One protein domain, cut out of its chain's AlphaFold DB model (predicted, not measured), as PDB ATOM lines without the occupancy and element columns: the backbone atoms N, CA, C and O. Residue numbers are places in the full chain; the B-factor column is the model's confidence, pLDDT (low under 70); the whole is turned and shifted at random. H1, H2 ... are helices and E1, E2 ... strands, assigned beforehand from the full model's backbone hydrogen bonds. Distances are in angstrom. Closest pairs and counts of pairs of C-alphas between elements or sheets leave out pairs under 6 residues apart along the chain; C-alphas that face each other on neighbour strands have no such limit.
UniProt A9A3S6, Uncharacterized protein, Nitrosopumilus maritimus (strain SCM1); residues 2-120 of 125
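Overview. This is residues 2 to 120 of the 125 residues of an uncharacterized protein of Nitrosopumilus maritimus (strain SCM1) (UniProt A9A3S6). A long helix, H1, sticks out with residues 2 to 42 from a two-layer head, its residues 47 to 57 over a five-stranded sheet. The 119 printed residues, of mixed class, hold H1 and then a meander of antiparallel neighbours, E1 E2 E3 E4 E5. It is extended: radius of gyration of the C-alphas 26.8 A, spans 95 by 25 by 22 A.

Along the chain. Find C-alpha 2 at (-82.141, 16.388, -10.627); H1 runs 83.1 A to residue 57. Then come E1, residues 62 to 67, E2, 73 to 80, E3, 83 to 89, E4, 94 to 100, and E5, 105 to 111, ending at (-35.784, 43.688, 34.805).

Arrangement. H1 is on the sheet, over E2 and E3; C-alphas 54 and 87, closest of H1 and E3, are 7.8 A apart. In hairpin E2 and E3, N 78 and O 85 are within hydrogen-bond range, 2.8 A. In H1 every O i to N i+4 pair is within range.

Size, cuts and confidence. The printed part has no cut; pLDDT is under 70 in residues 2 to 4, 31 to 41 and 112 to 116.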
ATOM      1  N   MET A   2     -82.521  16.438 -12.058       62.25
ATOM      2  CA  MET A   2     -82.141  16.388 -10.627       62.25
ATOM      3  C   MET A   2     -80.635  16.560 -10.337       62.25
ATOM      4  O   MET A   2     -80.281  17.245  -9.387       62.25
ATOM      5  N   LEU A   3     -79.744  15.987 -11.156       65.62
ATOM      6  CA  LEU A   3     -78.300  15.984 -10.873       65.62
ATOM      7  C   LEU A   3     -77.662  17.389 -10.946       65.62
ATOM      8  O   LEU A   3     -76.894  17.759 -10.065       65.62
ATOM      9  N   ASN A   4     -78.041  18.202 -11.941       68.19
ATOM     10  CA  ASN A   4     -77.538  19.578 -12.082       68.19
ATOM     11  C   ASN A   4     -77.997  20.492 -10.943       68.19
ATOM     12  O   ASN A   4     -77.266  21.402 -10.566       68.19
ATOM     13  N   TYR A   5     -79.189  20.250 -10.389       74.00
ATOM     14  CA  TYR A   5     -79.691  21.015  -9.252       74.00
ATOM     15  C   TYR A   5     -78.841  20.749  -8.003       74.00
ATOM     16  O   TYR A   5     -78.347  21.689  -7.391       74.00
ATOM     17  N   ILE A   6     -78.569  19.474  -7.701       75.94
ATOM     18  CA  ILE A   6     -77.766  19.065  -6.538       75.94
ATOM     19  C   ILE A   6     -76.336  19.619  -6.619       75.94
ATOM     20  O   ILE A   6     -75.829  20.155  -5.635       75.94
ATOM     21  N   VAL A   7     -75.700  19.541  -7.794       74.25
ATOM     22  CA  VAL A   7     -74.334  20.052  -8.003       74.25
ATOM     23  C   VAL A   7     -74.266  21.574  -7.836       74.25
ATOM     24  O   VAL A   7     -73.350  22.078  -7.186       74.25
ATOM     25  N   ASN A   8     -75.252  22.320  -8.347       73.62
ATOM     26  CA  ASN A   8     -75.291  23.776  -8.174       73.62
ATOM     27  C   ASN A   8     -75.493  24.186  -6.711       73.62
ATOM     28  O   ASN A   8     -74.849  25.127  -6.248       73.62
ATOM     29  N   THR A   9     -76.356  23.483  -5.973       77.00
ATOM     30  CA  THR A   9     -76.586  23.768  -4.552       77.00
ATOM     31  C   THR A   9     -75.331  23.498  -3.719       77.00
ATOM     32  O   THR A   9     -74.980  24.314  -2.870       77.00
ATOM     33  N   LEU A  10     -74.605  22.410  -3.999       75.94
ATOM     34  CA  LEU A  10     -73.332  22.092  -3.336       75.94
ATOM     35  C   LEU A  10     -72.257  23.157  -3.582       75.94
ATOM     36  O   LEU A  10     -71.602  23.587  -2.634       75.94
ATOM     37  N   ASN A  11     -72.117  23.633  -4.823       75.94
ATOM     38  CA  ASN A  11     -71.166  24.699  -5.152       75.94
ATOM     39  C   ASN A  11     -71.490  26.017  -4.435       75.94
ATOM     40  O   ASN A  11     -70.585  26.675  -3.926       75.94
ATOM     41  N   LEU A  12     -72.770  26.390  -4.343       79.50
ATOM     42  CA  LEU A  12     -73.209  27.584  -3.612       79.50
ATOM     43  C   LEU A  12     -72.884  27.503  -2.114       79.50
ATOM     44  O   LEU A  12     -72.398  28.476  -1.537       79.50
ATOM     45  N   VAL A  13     -73.098  26.339  -1.495       82.38
ATOM     46  CA  VAL A  13     -72.763  26.111  -0.080       82.38
ATOM     47  C   VAL A  13     -71.251  26.189   0.147       82.38
ATOM     48  O   VAL A  13     -70.808  26.838   1.092       82.38
ATOM     49  N   LEU A  14     -70.450  25.601  -0.745       80.00
ATOM     50  CA  LEU A  14     -68.985  25.669  -0.693       80.00
ATOM     51  C   LEU A  14     -68.462  27.106  -0.795       80.00
ATOM     52  O   LEU A  14     -67.615  27.500   0.004       80.00
ATOM     53  N   ILE A  15     -69.000  27.908  -1.716       81.12
ATOM     54  CA  ILE A  15     -68.644  29.330  -1.842       81.12
ATOM     55  C   ILE A  15     -69.004  30.084  -0.556       81.12
ATOM     56  O   ILE A  15     -68.187  30.850  -0.049       81.12
ATOM     57  N   GLY A  16     -70.187  29.828   0.012       79.75
ATOM     58  CA  GLY A  16     -70.609  30.432   1.278       79.75
ATOM     59  C   GLY A  16     -69.645  30.129   2.429       79.75
ATOM     60  O   GLY A  16     -69.248  31.038   3.155       79.75
ATOM     61  N   ILE A  17     -69.202  28.875   2.559       85.00
ATOM     62  CA  ILE A  17     -68.240  28.459   3.593       85.00
ATOM     63  C   ILE A  17     -66.885  29.153   3.402       85.00
ATOM     64  O   ILE A  17     -66.313  29.654   4.370       85.00
ATOM     65  N   VAL A  18     -66.383  29.233   2.164       83.56
ATOM     66  CA  VAL A  18     -65.100  29.891   1.860       83.56
ATOM     67  C   VAL A  18     -65.150  31.385   2.186       83.56
ATOM     68  O   VAL A  18     -64.203  31.911   2.770       83.56
ATOM     69  N   VAL A  19     -66.257  32.064   1.872       82.00
ATOM     70  CA  VAL A  19     -66.429  33.490   2.191       82.00
ATOM     71  C   VAL A  19     -66.459  33.710   3.704       82.00
ATOM     72  O   VAL A  19     -65.751  34.583   4.202       82.00
ATOM     73  N   VAL A  20     -67.213  32.898   4.453       82.50
ATOM     74  CA  VAL A  20     -67.300  33.026   5.918       82.50
ATOM     75  C   VAL A  20     -65.944  32.766   6.585       82.50
ATOM     76  O   VAL A  20     -65.525  33.547   7.439       82.50
ATOM     77  N   LEU A  21     -65.221  31.721   6.164       81.38
ATOM     78  CA  LEU A  21     -63.878  31.426   6.676       81.38
ATOM     79  C   LEU A  21     -62.870  32.531   6.332       81.38
ATOM     80  O   LEU A  21     -62.066  32.913   7.183       81.38
ATOM     81  N   GLY A  22     -62.927  33.075   5.114       80.06
ATOM     82  CA  GLY A  22     -62.048  34.162   4.679       80.06
ATOM     83  C   GLY A  22     -62.247  35.447   5.488       80.06
ATOM     84  O   GLY A  22     -61.271  36.070   5.908       80.06
ATOM     85  N   VAL A  23     -63.501  35.815   5.771       83.81
ATOM     86  CA  VAL A  23     -63.820  36.987   6.604       83.81
ATOM     87  C   VAL A  23     -63.364  36.774   8.050       83.81
ATOM     88  O   VAL A  23     -62.761  37.674   8.631       83.81
ATOM     89  N   ALA A  24     -63.578  35.583   8.619       78.88
ATOM     90  CA  ALA A  24     -63.127  35.267   9.976       78.88
ATOM     91  C   ALA A  24     -61.598  35.386  10.124       78.88
ATOM     92  O   ALA A  24     -61.119  36.003  11.078       78.88
ATOM     93  N   LEU A  25     -60.833  34.876   9.150       78.50
ATOM     94  CA  LEU A  25     -59.370  34.984   9.126       78.50
ATOM     95  C   LEU A  25     -58.892  36.440   9.044       78.50
ATOM     96  O   LEU A  25     -57.998  36.839   9.795       78.50
ATOM     97  N   MET A  26     -59.509  37.249   8.178       75.06
ATOM     98  CA  MET A  26     -59.199  38.679   8.053       75.06
ATOM     99  C   MET A  26     -59.438  39.426   9.371       75.06
ATOM    100  O   MET A  26     -58.582  40.203   9.789       75.06
ATOM    101  N   ILE A  27     -60.549  39.151  10.065       75.06
ATOM    102  CA  ILE A  27     -60.844  39.761  11.370       75.06
ATOM    103  C   ILE A  27     -59.768  39.384  12.398       75.06
ATOM    104  O   ILE A  27     -59.238  40.269  13.066       75.06
ATOM    105  N   THR A  28     -59.388  38.104  12.489       72.00
ATOM    106  CA  THR A  28     -58.346  37.669  13.436       72.00
ATOM    107  C   THR A  28     -56.974  38.279  13.144       72.00
ATOM    108  O   THR A  28     -56.260  38.651  14.073       72.00
ATOM    109  N   LEU A  29     -56.606  38.439  11.868       70.12
ATOM    110  CA  LEU A  29     -55.351  39.085  11.467       70.12
ATOM    111  C   LEU A  29     -55.319  40.563  11.876       70.12
ATOM    112  O   LEU A  29     -54.325  41.019  12.439       70.12
ATOM    113  N   ILE A  30     -56.415  41.289  11.636       73.56
ATOM    114  CA  ILE A  30     -56.539  42.710  11.987       73.56
ATOM    115  C   ILE A  30     -56.486  42.898  13.509       73.56
ATOM    116  O   ILE A  30     -55.758  43.762  13.998       73.56
ATOM    117  N   GLN A  31     -57.208  42.067  14.268       67.44
ATOM    118  CA  GLN A  31     -57.196  42.118  15.734       67.44
ATOM    119  C   GLN A  31     -55.789  41.889  16.302       67.44
ATOM    120  O   GLN A  31     -55.362  42.613  17.199       67.44
ATOM    121  N   ASN A  32     -55.044  40.931  15.746       60.34
ATOM    122  CA  ASN A  32     -53.697  40.613  16.216       60.34
ATOM    123  C   ASN A  32     -52.688  41.738  15.913       60.34
ATOM    124  O   ASN A  32     -51.831  42.049  16.737       60.34
ATOM    125  N   GLN A  33     -52.812  42.393  14.752       60.56
ATOM    126  CA  GLN A  33     -51.988  43.559  14.410       60.56
ATOM    127  C   GLN A  33     -52.272  44.755  15.322       60.56
ATOM    128  O   GLN A  33     -51.332  45.406  15.773       60.56
ATOM    129  N   SER A  34     -53.546  45.024  15.629       57.97
ATOM    130  CA  SER A  34     -53.922  46.109  16.543       57.97
ATOM    131  C   SER A  34     -53.315  45.905  17.930       57.97
ATOM    132  O   SER A  34     -52.660  46.808  18.442       57.97
ATOM    133  N   LEU A  35     -53.447  44.698  18.493       58.91
ATOM    134  CA  LEU A  35     -52.899  44.368  19.809       58.91
ATOM    135  C   LEU A  35     -51.367  44.483  19.840       58.91
ATOM    136  O   LEU A  35     -50.806  45.030  20.784       58.91
ATOM    137  N   SER A  36     -50.684  44.004  18.795       57.66
ATOM    138  CA  SER A  36     -49.225  44.129  18.692       57.66
ATOM    139  C   SER A  36     -48.767  45.589  18.617       57.66
ATOM    140  O   SER A  36     -47.710  45.915  19.152       57.66
ATOM    141  N   ASN A  37     -49.528  46.456  17.947       58.16
ATOM    142  CA  ASN A  37     -49.202  47.877  17.834       58.16
ATOM    143  C   ASN A  37     -49.444  48.617  19.155       58.16
ATOM    144  O   ASN A  37     -48.617  49.438  19.542       58.16
ATOM    145  N   GLU A  38     -50.537  48.311  19.859       55.31
ATOM    146  CA  GLU A  38     -50.808  48.865  21.192       55.31
ATOM    147  C   GLU A  38     -49.731  48.448  22.201       55.31
ATOM    148  O   GLU A  38     -49.245  49.290  22.950       55.31
ATOM    149  N   LEU A  39     -49.292  47.183  22.164       59.81
ATOM    150  CA  LEU A  39     -48.222  46.685  23.032       59.81
ATOM    151  C   LEU A  39     -46.884  47.399  22.762       59.81
ATOM    152  O   LEU A  39     -46.215  47.837  23.691       59.81
ATOM    153  N   GLN A  40     -46.516  47.575  21.486       65.25
ATOM    154  CA  GLN A  40     -45.294  48.301  21.113       65.25
ATOM    155  C   GLN A  40     -45.350  49.787  21.490       65.25
ATOM    156  O   GLN A  40     -44.325  50.371  21.857       65.25
ATOM    157  N   LEU A  41     -46.529  50.409  21.394       66.62
ATOM    158  CA  LEU A  41     -46.725  51.803  21.779       66.62
ATOM    159  C   LEU A  41     -46.617  51.983  23.302       66.62
ATOM    160  O   LEU A  41     -45.960  52.928  23.739       66.62
ATOM    161  N   ASP A  42     -47.190  51.065  24.091       73.19
ATOM    162  CA  ASP A  42     -47.075  51.060  25.558       73.19
ATOM    163  C   ASP A  42     -45.613  50.909  26.006       73.19
ATOM    164  O   ASP A  42     -45.120  51.709  26.803       73.19
ATOM    165  N   ASP A  43     -44.871  49.962  25.424       71.81
ATOM    166  CA  ASP A  43     -43.457  49.744  25.758       71.81
ATOM    167  C   ASP A  43     -42.581  50.959  25.412       71.81
ATOM    168  O   ASP A  43     -41.679  51.331  26.173       71.81
ATOM    169  N   THR A  44     -42.869  51.626  24.289       76.88
ATOM    170  CA  THR A  44     -42.149  52.838  23.873       76.88
ATOM    171  C   THR A  44     -42.421  53.998  24.829       76.88
ATOM    172  O   THR A  44     -41.480  54.665  25.266       76.88
ATOM    173  N   LEU A  45     -43.690  54.224  25.185       81.12
ATOM    174  CA  LEU A  45     -44.089  55.290  26.104       81.12
ATOM    175  C   LEU A  45     -43.452  55.086  27.484       81.12
ATOM    176  O   LEU A  45     -42.828  55.997  28.024       81.12
ATOM    177  N   ARG A  46     -43.524  53.864  28.018       80.50
ATOM    178  CA  ARG A  46     -42.967  53.521  29.333       80.50
ATOM    179  C   ARG A  46     -41.447  53.623  29.374       80.50
ATOM    180  O   ARG A  46     -40.882  54.006  30.396       80.50
ATOM    181  N   THR A  47     -40.776  53.294  28.273       83.12
ATOM    182  CA  THR A  47     -39.323  53.478  28.158       83.12
ATOM    183  C   THR A  47     -38.962  54.963  28.140       83.12
ATOM    184  O   THR A  47     -38.025  55.366  28.826       83.12
ATOM    185  N   ALA A  48     -39.725  55.795  27.422       86.19
ATOM    186  CA  ALA A  48     -39.523  57.242  27.417       86.19
ATOM    187  C   ALA A  48     -39.722  57.857  28.814       86.19
ATOM    188  O   ALA A  48     -38.873  58.625  29.265       86.19
ATOM    189  N   GLU A  49     -40.780  57.463  29.529       87.94
ATOM    190  CA  GLU A  49     -41.031  57.882  30.915       87.94
ATOM    191  C   GLU A  49     -39.892  57.472  31.857       87.94
ATOM    192  O   GLU A  49     -39.461  58.261  32.698       87.94
ATOM    193  N   LEU A  50     -39.363  56.256  31.708       88.25
ATOM    194  CA  LEU A  50     -38.228  55.786  32.498       88.25
ATOM    195  C   LEU A  50     -36.967  56.624  32.243       88.25
ATOM    196  O   LEU A  50     -36.268  56.971  33.195       88.25
ATOM    197  N   ILE A  51     -36.667  56.939  30.981       90.19
ATOM    198  CA  ILE A  51     -35.511  57.772  30.617       90.19
ATOM    199  C   ILE A  51     -35.664  59.171  31.214       90.19
ATOM    200  O   ILE A  51     -34.711  59.696  31.791       90.19
ATOM    201  N   ASP A  52     -36.851  59.768  31.104       91.12
ATOM    202  CA  ASP A  52     -37.124  61.096  31.659       91.12
ATOM    203  C   ASP A  52     -37.009  61.088  33.191       91.12
ATOM    204  O   ASP A  52     -36.328  61.926  33.781       91.12
ATOM    205  N   THR A  53     -37.542  60.047  33.836       89.19
ATOM    206  CA  THR A  53     -37.416  59.842  35.286       89.19
ATOM    207  C   THR A  53     -35.958  59.661  35.705       89.19
ATOM    208  O   THR A  53     -35.535  60.224  36.714       89.19
ATOM    209  N   PHE A  54     -35.155  58.915  34.940       90.25
ATOM    210  CA  PHE A  54     -33.721  58.764  35.192       90.25
ATOM    211  C   PHE A  54     -33.004  60.115  35.105       90.25
ATOM    212  O   PHE A  54     -32.273  60.484  36.023       90.25
ATOM    213  N   LYS A  55     -33.254  60.881  34.038       90.69
ATOM    214  CA  LYS A  55     -32.655  62.209  33.847       90.69
ATOM    215  C   LYS A  55     -33.065  63.190  34.942       90.69
ATOM    216  O   LYS A  55     -32.224  63.947  35.412       90.69
ATOM    217  N   GLY A  56     -34.319  63.141  35.388       89.19
ATOM    218  CA  GLY A  56     -34.804  63.931  36.516       89.19
ATOM    219  C   GLY A  56     -34.152  63.528  37.843       89.19
ATOM    220  O   GLY A  56     -33.644  64.392  38.562       89.19
ATOM    221  N   LYS A  57     -34.108  62.220  38.147       86.31
ATOM    222  CA  LYS A  57     -33.543  61.665  39.393       86.31
ATOM    223  C   LYS A  57     -32.051  61.955  39.553       86.31
ATOM    224  O   LYS A  57     -31.600  62.135  40.678       86.31
ATOM    225  N   TYR A  58     -31.311  62.006  38.448       87.62
ATOM    226  CA  TYR A  58     -29.874  62.281  38.424       87.62
ATOM    227  C   TYR A  58     -29.543  63.637  37.774       87.62
ATOM    228  O   TYR A  58     -28.467  63.799  37.203       87.62
ATOM    229  N   SER A  59     -30.461  64.607  37.826       88.81
ATOM    230  CA  SER A  59     -30.298  65.932  37.197       88.81
ATOM    231  C   SER A  59     -29.167  66.779  37.795       88.81
ATOM    232  O   SER A  59     -28.676  67.701  37.149       88.81
ATOM    233  N   ASP A  60     -28.727  66.453  39.010       86.81
ATOM    234  CA  ASP A  60     -27.560  67.027  39.683       86.81
ATOM    235  C   ASP A  60     -26.220  66.497  39.133       86.81
ATOM    236  O   ASP A  60     -25.155  66.965  39.538       86.81
ATOM    237  N   ARG A  61     -26.262  65.514  38.224       86.69
ATOM    238  CA  ARG A  61     -25.102  64.789  37.693       86.69
ATOM    239  C   ARG A  61     -24.834  65.125  36.231       86.69
ATOM    240  O   ARG A  61     -25.720  65.526  35.482       86.69
ATOM    241  N   GLU A  62     -23.602  64.876  35.795       91.75
ATOM    242  CA  GLU A  62     -23.275  64.908  34.370       91.75
ATOM    243  C   GLU A  62     -23.878  63.672  33.692       91.75
ATOM    244  O   GLU A  62     -23.516  62.540  34.029       91.75
ATOM    245  N   ILE A  63     -24.803  63.886  32.752       93.31
ATOM    246  CA  ILE A  63     -25.474  62.813  32.014       93.31
ATOM    247  C   ILE A  63     -24.899  62.715  30.601       93.31
ATOM    248  O   ILE A  63     -24.933  63.675  29.835       93.31
ATOM    249  N   SER A  64     -24.417  61.526  30.243       94.69
ATOM    250  CA  SER A  64     -23.936  61.181  28.903       94.69
ATOM    251  C   SER A  64     -24.837  60.139  28.241       94.69
ATOM    252  O   SER A  64     -25.209  59.145  28.868       94.69
ATOM    253  N   GLU A  65     -25.146  60.338  26.960       95.38
ATOM    254  CA  GLU A  65     -25.910  59.397  26.134       95.38
ATOM    255  C   GLU A  65     -24.986  58.628  25.189       95.38
ATOM    256  O   GLU A  65     -24.072  59.196  24.589       95.38
ATOM    257  N   PHE A  66     -25.241  57.332  25.031       94.19
ATOM    258  CA  PHE A  66     -24.499  56.468  24.120       94.19
ATOM    259  C   PHE A  66     -25.456  55.856  23.107       94.19
ATOM    260  O   PHE A  66     -26.484  55.279  23.469       94.19
ATOM    261  N   TYR A  67     -25.074  55.960  21.839       92.75
ATOM    262  CA  TYR A  67     -25.889  55.566  20.701       92.75
ATOM    263  C   TYR A  67     -25.364  54.277  20.075       92.75
ATOM    264  O   TYR A  67     -24.159  54.014  20.070       92.75
ATOM    265  N   ASP A  68     -26.282  53.460  19.569       90.44
ATOM    266  CA  ASP A  68     -25.954  52.264  18.808       90.44
ATOM    267  C   ASP A  68     -25.519  52.618  17.370       90.44
ATOM    268  O   ASP A  68     -25.458  53.784  16.969       90.44
ATOM    269  N   SER A  69     -25.233  51.602  16.552       90.44
ATOM    270  CA  SER A  69     -24.845  51.792  15.145       90.44
ATOM    271  C   SER A  69     -25.944  52.389  14.257       90.44
ATOM    272  O   SER A  69     -25.665  52.770  13.121       90.44
ATOM    273  N   LYS A  70     -27.183  52.470  14.751       89.06
ATOM    274  CA  LYS A  70     -28.340  53.056  14.070       89.06
ATOM    275  C   LYS A  70     -28.652  54.469  14.572       89.06
ATOM    276  O   LYS A  70     -29.594  55.078  14.069       89.06
ATOM    277  N   GLY A  71     -27.878  54.996  15.525       87.25
ATOM    278  CA  GLY A  71     -28.101  56.311  16.122       87.25
ATOM    279  C   GLY A  71     -29.211  56.330  17.175       87.25
ATOM    280  O   GLY A  71     -29.730  57.401  17.479       87.25
ATOM    281  N   ILE A  72     -29.592  55.175  17.725       85.94
ATOM    282  CA  ILE A  72     -30.599  55.066  18.786       85.94
ATOM    283  C   ILE A  72     -29.873  55.025  20.138       85.94
ATOM    284  O   ILE A  72     -28.957  54.212  20.304       85.94
ATOM    285  N   PRO A  73     -30.231  55.885  21.111       89.62
ATOM    286  CA  PRO A  73     -29.605  55.858  22.424       89.62
ATOM    287  C   PRO A  73     -29.975  54.561  23.149       89.62
ATOM    288  O   PRO A  73     -31.151  54.270  23.358       89.62
ATOM    289  N   TYR A  74     -28.967  53.781  23.533       91.81
ATOM    290  CA  TYR A  74     -29.149  52.516  24.254       91.81
ATOM    291  C   TYR A  74     -28.627  52.580  25.689       91.81
ATOM    292  O   TYR A  74     -28.873  51.668  26.473       91.81
ATOM    293  N   LYS A  75     -27.877  53.628  26.048       94.94
ATOM    294  CA  LYS A  75     -27.336  53.784  27.397       94.94
ATOM    295  C   LYS A  75     -27.278  55.243  27.824       94.94
ATOM    296  O   LYS A  75     -26.828  56.098  27.064       94.94
ATOM    297  N   TYR A  76     -27.661  55.490  29.070       94.56
ATOM    298  CA  TYR A  76     -27.590  56.780  29.749       94.56
ATOM    299  C   TYR A  76     -26.721  56.617  30.989       94.56
ATOM    300  O   TYR A  76     -27.017  55.778  31.833       94.56
ATOM    301  N   SER A  77     -25.643  57.386  31.091       93.94
ATOM    302  CA  SER A  77     -24.709  57.326  32.218       93.94
ATOM    303  C   SER A  77     -24.759  58.629  32.995       93.94
ATOM    304  O   SER A  77     -24.558  59.685  32.403       93.94
ATOM    305  N   ALA A  78     -25.027  58.558  34.296       92.69
ATOM    306  CA  ALA A  78     -25.024  59.690  35.209       92.69
ATOM    307  C   ALA A  78     -23.820  59.604  36.154       92.69
ATOM    308  O   ALA A  78     -23.706  58.672  36.958       92.69
ATOM    309  N   LYS A  79     -22.933  60.599  36.084       90.94
ATOM    310  CA  LYS A  79     -21.680  60.647  36.843       90.94
ATOM    311  C   LYS A  79     -21.696  61.750  37.899       90.94
ATOM    312  O   LYS A  79     -21.999  62.901  37.598       90.94
ATOM    313  N   ASN A  80     -21.298  61.408  39.122       87.88
ATOM    314  CA  ASN A  80     -20.995  62.376  40.177       87.88
ATOM    315  C   ASN A  80     -19.704  61.963  40.896       87.88
ATOM    316  O   ASN A  80     -19.666  60.914  41.541       87.88
ATOM    317  N   GLY A  81     -18.643  62.763  40.746       86.75
ATOM    318  CA  GLY A  81     -17.305  62.416  41.230       86.75
ATOM    319  C   GLY A  81     -16.844  61.072  40.662       86.75
ATOM    320  O   GLY A  81     -16.855  60.875  39.444       86.75
ATOM    321  N   ASP A  82     -16.513  60.145  41.557       87.50
ATOM    322  CA  ASP A  82     -16.111  58.777  41.226       87.50
ATOM    323  C   ASP A  82     -17.288  57.791  41.247       87.50
ATOM    324  O   ASP A  82     -17.079  56.590  41.253       87.50
ATOM    325  N   THR A  83     -18.543  58.241  41.281       87.69
ATOM    326  CA  THR A  83     -19.705  57.337  41.238       87.69
ATOM    327  C   THR A  83     -20.438  57.453  39.912       87.69
ATOM    328  O   THR A  83     -20.773  58.549  39.458       87.69
ATOM    329  N   TYR A  84     -20.754  56.303  39.327       90.81
ATOM    330  CA  TYR A  84     -21.403  56.174  38.031       90.81
ATOM    331  C   TYR A  84     -22.692  55.375  38.169       90.81
ATOM    332  O   TYR A  84     -22.743  54.393  38.913       90.81
ATOM    333  N   VAL A  85     -23.723  55.788  37.436       92.00
ATOM    334  CA  VAL A  85     -24.982  55.053  37.297       92.00
ATOM    335  C   VAL A  85     -25.339  54.971  35.824       92.00
ATOM    336  O   VAL A  85     -25.614  55.991  35.202       92.00
ATOM    337  N   ASP A  86     -25.377  53.763  35.283       93.50
ATOM    338  CA  ASP A  86     -25.727  53.491  33.898       93.50
ATOM    339  C   ASP A  86     -27.113  52.849  33.823       93.50
ATOM    340  O   ASP A  86     -27.362  51.797  34.415       93.50
ATOM    341  N   LEU A  87     -28.001  53.469  33.053       93.00
ATOM    342  CA  LEU A  87     -29.247  52.891  32.570       93.00
ATOM    343  C   LEU A  87     -29.019  52.365  31.151       93.00
ATOM    344  O   LEU A  87     -28.747  53.145  30.243       93.00
ATOM    345  N   ILE A  88     -29.132  51.055  30.959       93.31
ATOM    346  CA  ILE A  88     -28.914  50.357  29.691       93.31
ATOM    347  C   ILE A  88     -30.252  49.789  29.214       93.31
ATOM    348  O   ILE A  88     -30.930  49.063  29.944       93.31
ATOM    349  N   LEU A  89     -30.614  50.117  27.980       90.94
ATOM    350  CA  LEU A  89     -31.801  49.650  27.279       90.94
ATOM    351  C   LEU A  89     -31.391  48.496  26.361       90.94
ATOM    352  O   LEU A  89     -30.858  48.708  25.271       90.94
ATOM    353  N   GLU A  90     -31.591  47.264  26.821       87.19
ATOM    354  CA  GLU A  90     -31.405  46.075  25.992       87.19
ATOM    355  C   GLU A  90     -32.713  45.717  25.273       87.19
ATOM    356  O   GLU A  90     -33.784  46.248  25.560       87.19
ATOM    357  N   LYS A  91     -32.635  44.800  24.305       80.81
ATOM    358  CA  LYS A  91     -33.780  44.431  23.458       80.81
ATOM    359  C   LYS A  91     -34.947  43.829  24.253       80.81
ATOM    360  O   LYS A  91     -36.094  43.974  23.847       80.81
ATOM    361  N   ASP A  92     -34.644  43.095  25.315       82.19
ATOM    362  CA  ASP A  92     -35.582  42.278  26.091       82.19
ATOM    363  C   ASP A  92     -35.673  42.692  27.566       82.19
ATOM    364  O   ASP A  92     -36.432  42.096  28.330       82.19
ATOM    365  N   ARG A  93     -34.884  43.687  27.984       84.75
ATOM    366  CA  ARG A  93     -34.797  44.120  29.377       84.75
ATOM    367  C   ARG A  93     -34.126  45.470  29.520       84.75
ATOM    368  O   ARG A  93     -33.417  45.947  28.640       84.75
ATOM    369  N   ILE A  94     -34.279  46.029  30.706       88.44
ATOM    370  CA  ILE A  94     -33.583  47.231  31.132       88.44
ATOM    371  C   ILE A  94     -32.650  46.859  32.277       88.44
ATOM    372  O   ILE A  94     -33.003  46.070  33.160       88.44
ATOM    373  N   VAL A  95     -31.446  47.419  32.253       90.75
ATOM    374  CA  VAL A  95     -30.426  47.205  33.276       90.75
ATOM    375  C   VAL A  95     -30.047  48.546  33.882       90.75
ATOM    376  O   VAL A  95     -29.677  49.472  33.170       90.75
ATOM    377  N   LEU A  96     -30.111  48.644  35.204       90.88
ATOM    378  CA  LEU A  96     -29.547  49.747  35.963       90.88
ATOM    379  C   LEU A  96     -28.316  49.230  36.697       90.88
ATOM    380  O   LEU A  96     -28.403  48.283  37.478       90.88
ATOM    381  N   LYS A  97     -27.163  49.833  36.444       91.75
ATOM    382  CA  LYS A  97     -25.896  49.415  37.034       91.75
ATOM    383  C   LYS A  97     -25.211  50.620  37.657       91.75
ATOM    384  O   LYS A  97     -25.037  51.627  36.989       91.75
ATOM    385  N   ALA A  98     -24.788  50.506  38.907       90.75
ATOM    386  CA  ALA A  98     -24.024  51.540  39.584       90.75
ATOM    387  C   ALA A  98     -22.664  51.014  40.045       90.75
ATOM    388  O   ALA A  98     -22.555  49.872  40.503       90.75
ATOM    389  N   TRP A  99     -21.628  51.839  39.923       90.50
ATOM    390  CA  TRP A  99     -20.261  51.487  40.305       90.50
ATOM    391  C   TRP A  99     -19.450  52.695  40.766       90.50
ATOM    392  O   TRP A  99     -19.781  53.839  40.443       90.50
ATOM    393  N   SER A 100     -18.381  52.427  41.511       90.00
ATOM    394  CA  SER A 100     -17.373  53.415  41.887       90.00
ATOM    395  C   SER A 100     -16.243  53.497  40.851       90.00
ATOM    396  O   SER A 100     -16.064  52.605  40.020       90.00
ATOM    397  N   GLY A 101     -15.452  54.567  40.907       83.69
ATOM    398  CA  GLY A 101     -14.306  54.827  40.038       83.69
ATOM    399  C   GLY A 101     -13.178  53.821  40.240       83.69
ATOM    400  O   GLY A 101     -12.421  53.570  39.308       83.69
ATOM    401  N   ASP A 102     -13.147  53.169  41.406       86.06
ATOM    402  CA  ASP A 102     -12.252  52.052  41.718       86.06
ATOM    403  C   ASP A 102     -12.664  50.744  41.010       86.06
ATOM    404  O   ASP A 102     -11.926  49.760  41.022       86.06
ATOM    405  N   GLY A 103     -13.832  50.734  40.357       81.44
ATOM    406  CA  GLY A 103     -14.372  49.595  39.616       81.44
ATOM    407  C   GLY A 103     -15.319  48.707  40.424       81.44
ATOM    408  O   GLY A 103     -15.869  47.750  39.867       81.44
ATOM    409  N   ASP A 104     -15.567  49.026  41.698       86.94
ATOM    410  CA  ASP A 104     -16.475  48.250  42.536       86.94
ATOM    411  C   ASP A 104     -17.918  48.441  42.083       86.94
ATOM    412  O   ASP A 104     -18.444  49.551  41.984       86.94
ATOM    413  N   THR A 105     -18.591  47.324  41.810       88.44
ATOM    414  CA  THR A 105     -20.013  47.343  41.472       88.44
ATOM    415  C   THR A 105     -20.822  47.524  42.748       88.44
ATOM    416  O   THR A 105     -20.854  46.645  43.603       88.44
ATOM    417  N   LEU A 106     -21.499  48.664  42.854       86.31
ATOM    418  CA  LEU A 106     -22.325  49.019  44.006       86.31
ATOM    419  C   LEU A 106     -23.701  48.359  43.920       86.31
ATOM    420  O   LEU A 106     -24.294  48.005  44.935       86.31
ATOM    421  N   CYS A 107     -24.224  48.212  42.702       87.25
ATOM    422  CA  CYS A 107     -25.557  47.677  42.478       87.25
ATOM    423  C   CYS A 107     -25.772  47.308  41.006       87.25
ATOM    424  O   CYS A 107     -25.298  47.997  40.101       87.25
ATOM    425  N   VAL A 108     -26.519  46.226  40.773       88.00
ATOM    426  CA  VAL A 108     -27.025  45.844  39.450       88.00
ATOM    427  C   VAL A 108     -28.469  45.398  39.605       88.00
ATOM    428  O   VAL A 108     -28.751  44.460  40.348       88.00
ATOM    429  N   VAL A 109     -29.373  46.042  38.880       87.25
ATOM    430  CA  VAL A 109     -30.770  45.630  38.761       87.25
ATOM    431  C   VAL A 109     -31.045  45.375  37.290       87.25
ATOM    432  O   VAL A 109     -30.670  46.172  36.437       87.25
ATOM    433  N   SER A 110     -31.687  44.256  36.981       86.31
ATOM    434  CA  SER A 110     -32.073  43.895  35.622       86.31
ATOM    435  C   SER A 110     -33.509  43.406  35.642       86.31
ATOM    436  O   SER A 110     -33.839  42.509  36.418       86.31
ATOM    437  N   ASN A 111     -34.366  44.017  34.830       79.69
ATOM    438  CA  ASN A 111     -35.784  43.688  34.805       79.69
ATOM    439  C   ASN A 111     -36.305  43.712  33.359       79.69
ATOM    440  O   ASN A 111     -35.982  44.648  32.623       79.69
ATOM    441  N   PRO A 112     -37.107  42.715  32.933       68.12
ATOM    442  CA  PRO A 112     -37.818  42.774  31.655       68.12
ATOM    443  C   PRO A 112     -38.785  43.962  31.551       68.12
ATOM    444  O   PRO A 112     -39.136  44.351  30.444       68.12
ATOM    445  N   LEU A 113     -39.219  44.546  32.676       65.31
ATOM    446  CA  LEU A 113     -40.112  45.704  32.691       65.31
ATOM    447  C   LEU A 113     -39.469  46.925  33.374       65.31
ATOM    448  O   LEU A 113     -38.830  46.773  34.414       65.31
ATOM    449  N   PRO A 114     -39.714  48.150  32.867       62.84
ATOM    450  CA  PRO A 114     -39.118  49.392  33.379       62.84
ATOM    451  C   PRO A 114     -39.533  49.785  34.806       62.84
ATOM    452  O   PRO A 114     -38.950  50.711  35.368       62.84
ATOM    453  N   ARG A 115     -40.556  49.146  35.396       62.22
ATOM    454  CA  ARG A 115     -41.143  49.618  36.661       62.22
ATOM    455  C   ARG A 115     -40.160  49.491  37.822       62.22
ATOM    456  O   ARG A 115     -39.584  48.430  38.052       62.22
ATOM    457  N   ASP A 116     -40.003  50.602  38.532       65.81
ATOM    458  CA  ASP A 116     -39.310  50.747  39.814       65.81
ATOM    459  C   ASP A 116     -37.820  50.353  39.803       65.81
ATOM    460  O   ASP A 116     -37.189  50.234  40.856       65.81
ATOM    461  N   ILE A 117     -37.200  50.177  38.627       74.19
ATOM    462  CA  ILE A 117     -35.779  49.796  38.541       74.19
ATOM    463  C   ILE A 117     -34.870  50.856  39.182       74.19
ATOM    464  O   ILE A 117     -33.863  50.520  39.802       74.19
ATOM    465  N   LEU A 118     -35.277  52.129  39.101       73.31
ATOM    466  CA  LEU A 118     -34.567  53.270  39.676       73.31
ATOM    467  C   LEU A 118     -34.571  53.277  41.207       73.31
ATOM    468  O   LEU A 118     -33.678  53.883  41.795       73.31
ATOM    469  N   ASP A 119     -35.538  52.628  41.854       75.06
ATOM    470  CA  ASP A 119     -35.677  52.615  43.317       75.06
ATOM    471  C   ASP A 119     -35.062  51.366  43.955       75.06
ATOM    472  O   ASP A 119     -34.743  51.356  45.141       75.06
ATOM    473  N   ASN A 120     -34.800  50.338  43.147       71.81
ATOM    474  CA  ASN A 120     -34.199  49.075  43.575       71.81
ATOM    475  C   ASN A 120     -32.669  49.111  43.670       71.81
ATOM    476  O   ASN A 120     -32.035  48.091  43.937       71.81
TER     477      ASN A 120